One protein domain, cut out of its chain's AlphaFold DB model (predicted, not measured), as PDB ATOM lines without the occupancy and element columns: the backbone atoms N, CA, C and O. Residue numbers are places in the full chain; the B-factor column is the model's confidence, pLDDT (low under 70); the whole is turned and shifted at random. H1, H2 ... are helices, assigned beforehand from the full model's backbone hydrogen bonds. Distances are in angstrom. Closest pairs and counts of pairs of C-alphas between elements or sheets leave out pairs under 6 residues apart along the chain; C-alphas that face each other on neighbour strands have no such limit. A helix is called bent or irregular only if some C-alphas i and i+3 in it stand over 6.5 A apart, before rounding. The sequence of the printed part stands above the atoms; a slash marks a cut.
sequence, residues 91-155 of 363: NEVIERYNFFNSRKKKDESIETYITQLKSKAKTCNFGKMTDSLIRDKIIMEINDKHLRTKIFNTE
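What this domain is: This is residues 91 to 155 of the 363 residues of an uncharacterized protein of Apis mellifera (UniProt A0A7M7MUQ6). Three helices, H1, H2 and H3, run back and forth with their centres in a triangle, and a short fourth helix, H4, sits off at one end, folding back from the end of H3. H1 and H2 make a nearly antiparallel pair, while H3 slants across H2 and meets it near the turn that joins them. The contacts are few, and the longest axis reaches from the residue before H1 to the beginning of H4. The printed part has 65 residues with four named helices, in the order H1, H2, H3, H4, and no named strand, and its class is all helix. It is only just compact, close to loose, with a radius of gyration of the C-alphas of 12.5 A and spans of 38 by 29 by 17 A.

How they stand to each other: H3, residues 127 to 140, is the longest helix by residues. It touches H2, residues 110 to 121, with residues 130 to 134 alone; the closest C-alphas are those of Ala 121 and Thr 130, 6.6 A apart. H2 and H3 form a helical hairpin, running opposite ways at a steep tilt of 45 degrees. H1, residues 92 to 101, touches H2, which meets it with residues 117 to 121 alone; the closest C-alphas, of Phe 99 and Lys 120, are 6.0 A apart. These two are also a helical hairpin, at a shallow tilt of 16 degrees, opposite ways. H1 and H3 are close but not clearly touching, with the closest C-alphas, of Phe 100 and Lys 137, 7.1 A apart; they run the same way at a shallow tilt of 29 degrees. H4, residues 145 to 152, touches no helix; it is close to H3 but not clearly touching, with the closest C-alphas, of Ile 139 and Arg 148, 7.2 A apart. H4 is apart from H1 and from H2. In H1, H2 and H4 every O i to N i+4 pair is within hydrogen-bond range; in H3 8 of 10 are.

Where its parts are: H3 measures 20.7 A from first to last C-alpha, and it is irregular: C-alphas 128 and 131 are 7.6 A apart. H2 measures 16.2 A, H1 13.9 A and H4 10.5 A. H1 begins with C-alpha 92 at (-30.693, -44.883, 55.858), H3 begins with C-alpha 127 at (-29.563, -53.618, 47.000), and H4 ends with C-alpha 152 at (-9.062, -46.809, 35.109).

The domain as a whole: The two C-alphas farthest apart are those of Asn 91 and His 146, at 37.7 A. The printed part has no cut. The links from H2 to H3 and from H3 to H4 are tight, the link from H1 to H2 is short, and no link is long. The mean pLDDT of the printed part is 91.6, and no printed residue is under 70.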
ATOM      1  N   ASN A  91     -31.522 -44.845  60.341       79.25
ATOM      2  CA  ASN A  91     -31.785 -43.810  59.360       79.25
ATOM      3  C   ASN A  91     -30.856 -44.085  58.181       79.25
ATOM      4  O   ASN A  91     -29.638 -43.972  58.319       79.25
ATOM      5  N   GLU A  92     -31.436 -44.485  57.051       85.81
ATOM      6  CA  GLU A  92     -30.693 -44.883  55.858       85.81
ATOM      7  C   GLU A  92     -29.671 -43.805  55.484       85.81
ATOM      8  O   GLU A  92     -28.539 -44.115  55.123       85.81
ATOM      9  N   VAL A  93     -30.034 -42.532  55.673       86.25
ATOM     10  CA  VAL A  93     -29.158 -41.381  55.443       86.25
ATOM     11  C   VAL A  93     -27.938 -41.405  56.365       86.25
ATOM     12  O   VAL A  93     -26.824 -41.189  55.898       86.25
ATOM     13  N   ILE A  94     -28.119 -41.709  57.653       86.06
ATOM     14  CA  ILE A  94     -27.022 -41.804  58.630       86.06
ATOM     15  C   ILE A  94     -26.133 -43.013  58.325       86.06
ATOM     16  O   ILE A  94     -24.910 -42.896  58.347       86.06
ATOM     17  N   GLU A  95     -26.713 -44.168  57.998       90.00
ATOM     18  CA  GLU A  95     -25.932 -45.365  57.664       90.00
ATOM     19  C   GLU A  95     -25.118 -45.156  56.384       90.00
ATOM     20  O   GLU A  95     -23.923 -45.453  56.358       90.00
ATOM     21  N   ARG A  96     -25.729 -44.562  55.349       94.06
ATOM     22  CA  ARG A  96     -25.036 -44.184  54.111       94.06
ATOM     23  C   ARG A  96     -23.942 -43.162  54.380       94.06
ATOM     24  O   ARG A  96     -22.828 -43.332  53.889       94.06
ATOM     25  N   TYR A  97     -24.216 -42.145  55.195       92.62
ATOM     26  CA  TYR A  97     -23.208 -41.179  55.627       92.62
ATOM     27  C   TYR A  97     -22.020 -41.878  56.308       92.62
ATOM     28  O   TYR A  97     -20.872 -41.675  55.918       92.62
ATOM     29  N   ASN A  98     -22.283 -42.783  57.252       91.56
ATOM     30  CA  ASN A  98     -21.254 -43.557  57.947       91.56
ATOM     31  C   ASN A  98     -20.468 -44.476  56.997       91.56
ATOM     32  O   ASN A  98     -19.253 -44.635  57.147       91.56
ATOM     33  N   PHE A  99     -21.131 -45.072  56.004       95.50
ATOM     34  CA  PHE A  99     -20.486 -45.853  54.952       95.50
ATOM     35  C   PHE A  99     -19.527 -44.986  54.124       95.50
ATOM     36  O   PHE A  99     -18.339 -45.298  54.034       95.50
ATOM     37  N   PHE A 100     -19.990 -43.853  53.586       95.06
ATOM     38  CA  PHE A 100     -19.161 -42.968  52.760       95.06
ATOM     39  C   PHE A 100     -18.077 -42.225  53.555       95.06
ATOM     40  O   PHE A 100     -17.039 -41.855  52.995       95.06
ATOM     41  N   ASN A 101     -18.252 -42.053  54.863       93.38
ATOM     42  CA  ASN A 101     -17.230 -41.474  55.732       93.38
ATOM     43  C   ASN A 101     -16.248 -42.509  56.310       93.38
ATOM     44  O   ASN A 101     -15.258 -42.139  56.936       93.38
ATOM     45  N   SER A 102     -16.473 -43.805  56.077       92.19
ATOM     46  CA  SER A 102     -15.502 -44.841  56.442       92.19
ATOM     47  C   SER A 102     -14.204 -44.658  55.660       92.19
ATOM     48  O   SER A 102     -14.237 -44.234  54.502       92.19
ATOM     49  N   ARG A 103     -13.073 -44.935  56.316       91.12
ATOM     50  CA  ARG A 103     -11.723 -44.803  55.761       91.12
ATOM     51  C   ARG A 103     -10.912 -46.047  56.062       91.12
ATOM     52  O   ARG A 103     -11.014 -46.574  57.173       91.12
ATOM     53  N   LYS A 104     -10.072 -46.446  55.107       90.56
ATOM     54  CA  LYS A 104      -9.102 -47.513  55.326       90.56
ATOM     55  C   LYS A 104      -8.057 -47.090  56.372       90.56
ATOM     56  O   LYS A 104      -7.462 -46.018  56.254       90.56
ATOM     57  N   LYS A 105      -7.784 -47.923  57.376       89.12
ATOM     58  CA  LYS A 105      -6.661 -47.745  58.318       89.12
ATOM     59  C   LYS A 105      -5.311 -47.955  57.613       89.12
ATOM     60  O   LYS A 105      -5.222 -48.644  56.593       89.12
ATOM     61  N   LYS A 106      -4.235 -47.373  58.158       83.31
ATOM     62  CA  LYS A 106      -2.887 -47.470  57.561       83.31
ATOM     63  C   LYS A 106      -2.416 -48.926  57.448       83.31
ATOM     64  O   LYS A 106      -2.056 -49.348  56.354       83.31
ATOM     65  N   ASP A 107      -2.577 -49.699  58.519       84.62
ATOM     66  CA  ASP A 107      -2.015 -51.056  58.631       84.62
ATOM     67  C   ASP A 107      -3.006 -52.189  58.320       84.62
ATOM     68  O   ASP A 107      -2.674 -53.362  58.457       84.62
ATOM     69  N   GLU A 108      -4.238 -51.881  57.908       88.00
ATOM     70  CA  GLU A 108      -5.204 -52.935  57.570       88.00
ATOM     71  C   GLU A 108      -5.070 -53.405  56.115       88.00
ATOM     72  O   GLU A 108      -4.699 -52.630  55.228       88.00
ATOM     73  N   SER A 109      -5.396 -54.672  55.847       88.56
ATOM     74  CA  SER A 109      -5.439 -55.195  54.477       88.56
ATOM     75  C   SER A 109      -6.656 -54.669  53.711       88.56
ATOM     76  O   SER A 109      -7.655 -54.247  54.304       88.56
ATOM     77  N   ILE A 110      -6.594 -54.708  52.378       89.25
ATOM     78  CA  ILE A 110      -7.717 -54.280  51.537       89.25
ATOM     79  C   ILE A 110      -8.933 -55.201  51.716       89.25
ATOM     80  O   ILE A 110     -10.065 -54.728  51.752       89.25
ATOM     81  N   GLU A 111      -8.713 -56.500  51.922       91.12
ATOM     82  CA  GLU A 111      -9.762 -57.501  52.139       91.12
ATOM     83  C   GLU A 111     -10.503 -57.268  53.458       91.12
ATOM     84  O   GLU A 111     -11.735 -57.339  53.517       91.12
ATOM     85  N   THR A 112      -9.756 -56.936  54.515       93.06
ATOM     86  CA  THR A 112     -10.330 -56.607  55.824       93.06
ATOM     87  C   THR A 112     -11.207 -55.364  55.708       93.06
ATOM     88  O   THR A 112     -12.341 -55.348  56.190       93.06
ATOM     89  N   TYR A 113     -10.719 -54.346  55.000       94.06
ATOM     90  CA  TYR A 113     -11.467 -53.119  54.765       94.06
ATOM     91  C   TYR A 113     -12.743 -53.352  53.943       94.06
ATOM     92  O   TYR A 113     -13.822 -52.896  54.323       94.06
ATOM     93  N   ILE A 114     -12.666 -54.145  52.870       94.44
ATOM     94  CA  ILE A 114     -13.837 -54.543  52.072       94.44
ATOM     95  C   ILE A 114     -14.868 -55.264  52.939       94.44
ATOM     96  O   ILE A 114     -16.062 -54.991  52.832       94.44
ATOM     97  N   THR A 115     -14.424 -56.148  53.830       94.69
ATOM     98  CA  THR A 115     -15.315 -56.872  54.745       94.69
ATOM     99  C   THR A 115     -16.046 -55.914  55.689       94.69
ATOM    100  O   THR A 115     -17.261 -56.032  55.878       94.69
ATOM    101  N   GLN A 116     -15.349 -54.907  56.225       94.31
ATOM    102  CA  GLN A 116     -15.968 -53.858  57.040       94.31
ATOM    103  C   GLN A 116     -16.986 -53.032  56.234       94.31
ATOM    104  O   GLN A 116     -18.096 -52.790  56.714       94.31
ATOM    105  N   LEU A 117     -16.647 -52.635  55.002       95.56
ATOM    106  CA  LEU A 117     -17.554 -51.906  54.112       95.56
ATOM    107  C   LEU A 117     -18.801 -52.733  53.771       95.56
ATOM    108  O   LEU A 117     -19.909 -52.208  53.854       95.56
ATOM    109  N   LYS A 118     -18.646 -54.032  53.478       95.12
ATOM    110  CA  LYS A 118     -19.770 -54.959  53.263       95.12
ATOM    111  C   LYS A 118     -20.669 -55.050  54.490       95.12
ATOM    112  O   LYS A 118     -21.887 -55.058  54.347       95.12
ATOM    113  N   SER A 119     -20.094 -55.083  55.692       92.81
ATOM    114  CA  SER A 119     -20.869 -55.086  56.938       92.81
ATOM    115  C   SER A 119     -21.716 -53.815  57.090       92.81
ATOM    116  O   SER A 119     -22.914 -53.906  57.354       92.81
ATOM    117  N   LYS A 120     -21.128 -52.637  56.835       92.12
ATOM    118  CA  LYS A 120     -21.831 -51.341  56.896       92.12
ATOM    119  C   LYS A 120     -22.882 -51.180  55.794       92.12
ATOM    120  O   LYS A 120     -23.953 -50.635  56.037       92.12
ATOM    121  N   ALA A 121     -22.615 -51.696  54.598       94.00
ATOM    122  CA  ALA A 121     -23.534 -51.618  53.468       94.00
ATOM    123  C   ALA A 121     -24.867 -52.356  53.701       94.00
ATOM    124  O   ALA A 121     -25.883 -51.957  53.132       94.00
ATOM    125  N   LYS A 122     -24.899 -53.384  54.568       90.88
ATOM    126  CA  LYS A 122     -26.114 -54.169  54.877       90.88
ATOM    127  C   LYS A 122     -27.284 -53.310  55.360       90.88
ATOM    128  O   LYS A 122     -28.432 -53.664  55.123       90.88
ATOM    129  N   THR A 123     -27.001 -52.195  56.029       87.81
ATOM    130  CA  THR A 123     -28.009 -51.283  56.589       87.81
ATOM    131  C   THR A 123     -28.205 -50.018  55.756       87.81
ATOM    132  O   THR A 123     -28.977 -49.148  56.139       87.81
ATOM    133  N   CYS A 124     -27.545 -49.920  54.598       89.50
ATOM    134  CA  CYS A 124     -27.593 -48.757  53.710       89.50
ATOM    135  C   CYS A 124     -28.621 -48.882  52.573       89.50
ATOM    136  O   CYS A 124     -28.739 -47.965  51.760       89.50
ATOM    137  N   ASN A 125     -29.320 -50.019  52.471       90.81
ATOM    138  CA  ASN A 125     -30.313 -50.277  51.425       90.81
ATOM    139  C   ASN A 125     -29.763 -50.050  49.996       90.81
ATOM    140  O   ASN A 125     -30.374 -49.383  49.168       90.81
ATOM    141  N   PHE A 126     -28.552 -50.546  49.716       93.12
ATOM    142  CA  PHE A 126     -27.919 -50.426  48.391       93.12
ATOM    143  C   PHE A 126     -28.397 -51.481  47.380       93.12
ATOM    144  O   PHE A 126     -28.148 -51.354  46.180       93.12
ATOM    145  N   GLY A 127     -29.065 -52.538  47.850       91.69
ATOM    146  CA  GLY A 127     -29.563 -53.618  47.000       91.69
ATOM    147  C   GLY A 127     -28.464 -54.232  46.126       91.69
ATOM    148  O   GLY A 127     -27.359 -54.526  46.593       91.69
ATOM    149  N   LYS A 128     -28.759 -54.395  44.831       93.19
ATOM    150  CA  LYS A 128     -27.854 -55.012  43.842       93.19
ATOM    151  C   LYS A 128     -26.589 -54.185  43.558       93.19
ATOM    152  O   LYS A 128     -25.621 -54.732  43.048       93.19
ATOM    153  N   MET A 129     -26.566 -52.899  43.919       95.19
ATOM    154  CA  MET A 129     -25.427 -51.999  43.680       95.19
ATOM    155  C   MET A 129     -24.374 -52.027  44.796       95.19
ATOM    156  O   MET A 129     -23.415 -51.258  44.765       95.19
ATOM    157  N   THR A 130     -24.531 -52.890  45.801       95.12
ATOM    158  CA  THR A 130     -23.630 -52.932  46.963       95.12
ATOM    159  C   THR A 130     -22.160 -53.075  46.553       95.12
ATOM    160  O   THR A 130     -21.325 -52.267  46.956       95.12
ATOM    161  N   ASP A 131     -21.841 -54.051  45.701       95.25
ATOM    162  CA  ASP A 131     -20.455 -54.316  45.305       95.25
ATOM    163  C   ASP A 131     -19.882 -53.220  44.390       95.25
ATOM    164  O   ASP A 131     -18.704 -52.878  44.517       95.25
ATOM    165  N   SER A 132     -20.701 -52.605  43.525       95.25
ATOM    166  CA  SER A 132     -20.267 -51.472  42.692       95.25
ATOM    167  C   SER A 132     -19.986 -50.226  43.528       95.25
ATOM    168  O   SER A 132     -18.970 -49.572  43.323       95.25
ATOM    169  N   LEU A 133     -20.823 -49.931  44.527       96.50
ATOM    170  CA  LEU A 133     -20.612 -48.786  45.417       96.50
ATOM    171  C   LEU A 133     -19.384 -48.975  46.309       96.50
ATOM    172  O   LEU A 133     -18.647 -48.020  46.544       96.50
ATOM    173  N   ILE A 134     -19.123 -50.199  46.776       96.56
ATOM    174  CA  ILE A 134     -17.895 -50.524  47.514       96.56
ATOM    175  C   ILE A 134     -16.668 -50.344  46.617       96.56
ATOM    176  O   ILE A 134     -15.696 -49.716  47.037       96.56
ATOM    177  N   ARG A 135     -16.715 -50.844  45.376       95.25
ATOM    178  CA  ARG A 135     -15.652 -50.644  44.381       95.25
ATOM    179  C   ARG A 135     -15.367 -49.152  44.183       95.25
ATOM    180  O   ARG A 135     -14.224 -48.727  44.338       95.25
ATOM    181  N   ASP A 136     -16.393 -48.355  43.906       94.81
ATOM    182  CA  ASP A 136     -16.249 -46.921  43.629       94.81
ATOM    183  C   ASP A 136     -15.718 -46.171  44.860       94.81
ATOM    184  O   ASP A 136     -14.792 -45.361  44.763       94.81
ATOM    185  N   LYS A 137     -16.216 -46.527  46.050       94.31
ATOM    186  CA  LYS A 137     -15.746 -45.999  47.332       94.31
ATOM    187  C   LYS A 137     -14.254 -46.243  47.561       94.31
ATOM    188  O   LYS A 137     -13.583 -45.356  48.090       94.31
ATOM    189  N   ILE A 138     -13.746 -47.420  47.195       93.44
ATOM    190  CA  ILE A 138     -12.322 -47.759  47.318       93.44
ATOM    191  C   ILE A 138     -11.503 -46.933  46.331       93.44
ATOM    192  O   ILE A 138     -10.511 -46.334  46.731       93.44
ATOM    193  N   ILE A 139     -11.938 -46.833  45.072       92.44
ATOM    194  CA  ILE A 139     -11.258 -46.055  44.022       92.44
ATOM    195  C   ILE A 139     -11.093 -44.580  44.424       92.44
ATOM    196  O   ILE A 139     -10.038 -43.971  44.190       92.44
ATOM    197  N   MET A 140     -12.114 -44.008  45.071       91.62
ATOM    198  CA  MET A 140     -12.066 -42.643  45.602       91.62
ATOM    199  C   MET A 140     -10.955 -42.450  46.643       91.62
ATOM    200  O   MET A 140     -10.376 -41.367  46.713       91.62
ATOM    201  N   GLU A 141     -10.613 -43.487  47.409       90.62
ATOM    202  CA  GLU A 141      -9.578 -43.445  48.455       90.62
ATOM    203  C   GLU A 141      -8.163 -43.746  47.956       90.62
ATOM    204  O   GLU A 141      -7.213 -43.684  48.730       90.62
ATOM    205  N   ILE A 142      -7.983 -44.069  46.675       89.56
ATOM    206  CA  ILE A 142      -6.658 -44.388  46.140       89.56
ATOM    207  C   ILE A 142      -5.844 -43.108  45.952       89.56
ATOM    208  O   ILE A 142      -6.112 -42.311  45.051       89.56
ATOM    209  N   ASN A 143      -4.803 -42.945  46.766       87.31
ATOM    210  CA  ASN A 143      -3.828 -41.861  46.621       87.31
ATOM    211  C   ASN A 143      -2.744 -42.160  45.569       87.31
ATOM    212  O   ASN A 143      -2.180 -41.230  44.996       87.31
ATOM    213  N   ASP A 144      -2.445 -43.435  45.302       89.56
ATOM    214  CA  ASP A 144      -1.404 -43.827  44.347       89.56
ATOM    215  C   ASP A 144      -1.866 -43.614  42.895       89.56
ATOM    216  O   ASP A 144      -2.794 -44.258  42.397       89.56
ATOM    217  N   LYS A 145      -1.181 -42.706  42.192       90.19
ATOM    218  CA  LYS A 145      -1.483 -42.341  40.805       90.19
ATOM    219  C   LYS A 145      -1.275 -43.499  39.825       90.19
ATOM    220  O   LYS A 145      -2.042 -43.620  38.868       90.19
ATOM    221  N   HIS A 146      -0.257 -44.333  40.030       88.94
ATOM    222  CA  HIS A 146       0.018 -45.472  39.154       88.94
ATOM    223  C   HIS A 146      -1.053 -46.543  39.315       88.94
ATOM    224  O   HIS A 146      -1.606 -47.006  38.316       88.94
ATOM    225  N   LEU A 147      -1.401 -46.866  40.562       90.88
ATOM    226  CA  LEU A 147      -2.485 -47.797  40.861       90.88
ATOM    227  C   LEU A 147      -3.817 -47.300  40.286       90.88
ATOM    228  O   LEU A 147      -4.499 -48.044  39.584       90.88
ATOM    229  N   ARG A 148      -4.150 -46.020  40.497       92.69
ATOM    230  CA  ARG A 148      -5.368 -45.406  39.950       92.69
ATOM    231  C   ARG A 148      -5.414 -45.467  38.418       92.69
ATOM    232  O   ARG A 148      -6.451 -45.804  37.862       92.69
ATOM    233  N   THR A 149      -4.295 -45.202  37.740       91.19
ATOM    234  CA  THR A 149      -4.218 -45.286  36.268       91.19
ATOM    235  C   THR A 149      -4.442 -46.717  35.775       91.19
ATOM    236  O   THR A 149      -5.209 -46.925  34.841       91.19
ATOM    237  N   LYS A 150      -3.826 -47.715  36.427       91.69
ATOM    238  CA  LYS A 150      -4.033 -49.133  36.087       91.69
ATOM    239  C   LYS A 150      -5.505 -49.530  36.232       91.69
ATOM    240  O   LYS A 150      -6.049 -50.184  35.350       91.69
ATOM    241  N   ILE A 151      -6.151 -49.084  37.307       93.56
ATOM    242  CA  ILE A 151      -7.564 -49.370  37.571       93.56
ATOM    243  C   ILE A 151      -8.471 -48.746  36.504       93.56
ATOM    244  O   ILE A 151      -9.350 -49.430  35.992       93.56
ATOM    245  N   PHE A 152      -8.247 -47.484  36.129       92.69
ATOM    246  CA  PHE A 152      -9.062 -46.809  35.109       92.69
ATOM    247  C   PHE A 152      -8.908 -47.392  33.703       92.69
ATOM    248  O   PHE A 152      -9.836 -47.294  32.910       92.69
ATOM    249  N   ASN A 153      -7.775 -48.028  33.413       92.69
ATOM    250  CA  ASN A 153      -7.540 -48.699  32.135       92.69
ATOM    251  C   ASN A 153      -8.026 -50.161  32.118       92.69
ATOM    252  O   ASN A 153      -7.804 -50.858  31.135       92.69
ATOM    253  N   THR A 154      -8.623 -50.654  33.206       92.00
ATOM    254  CA  THR A 154      -9.114 -52.035  33.287       92.00
ATOM    255  C   THR A 154     -10.555 -52.116  32.790       92.00
ATOM    256  O   THR A 154     -11.451 -51.490  33.359       92.00
ATOM    257  N   GLU A 155     -10.797 -52.926  31.761       90.06
ATOM    258  CA  GLU A 155     -12.145 -53.210  31.263       90.06
ATOM    259  C   GLU A 155     -12.938 -54.084  32.246       90.06
ATOM    260  O   GLU A 155     -12.378 -54.929  32.944       90.06
TER     261      GLU A 155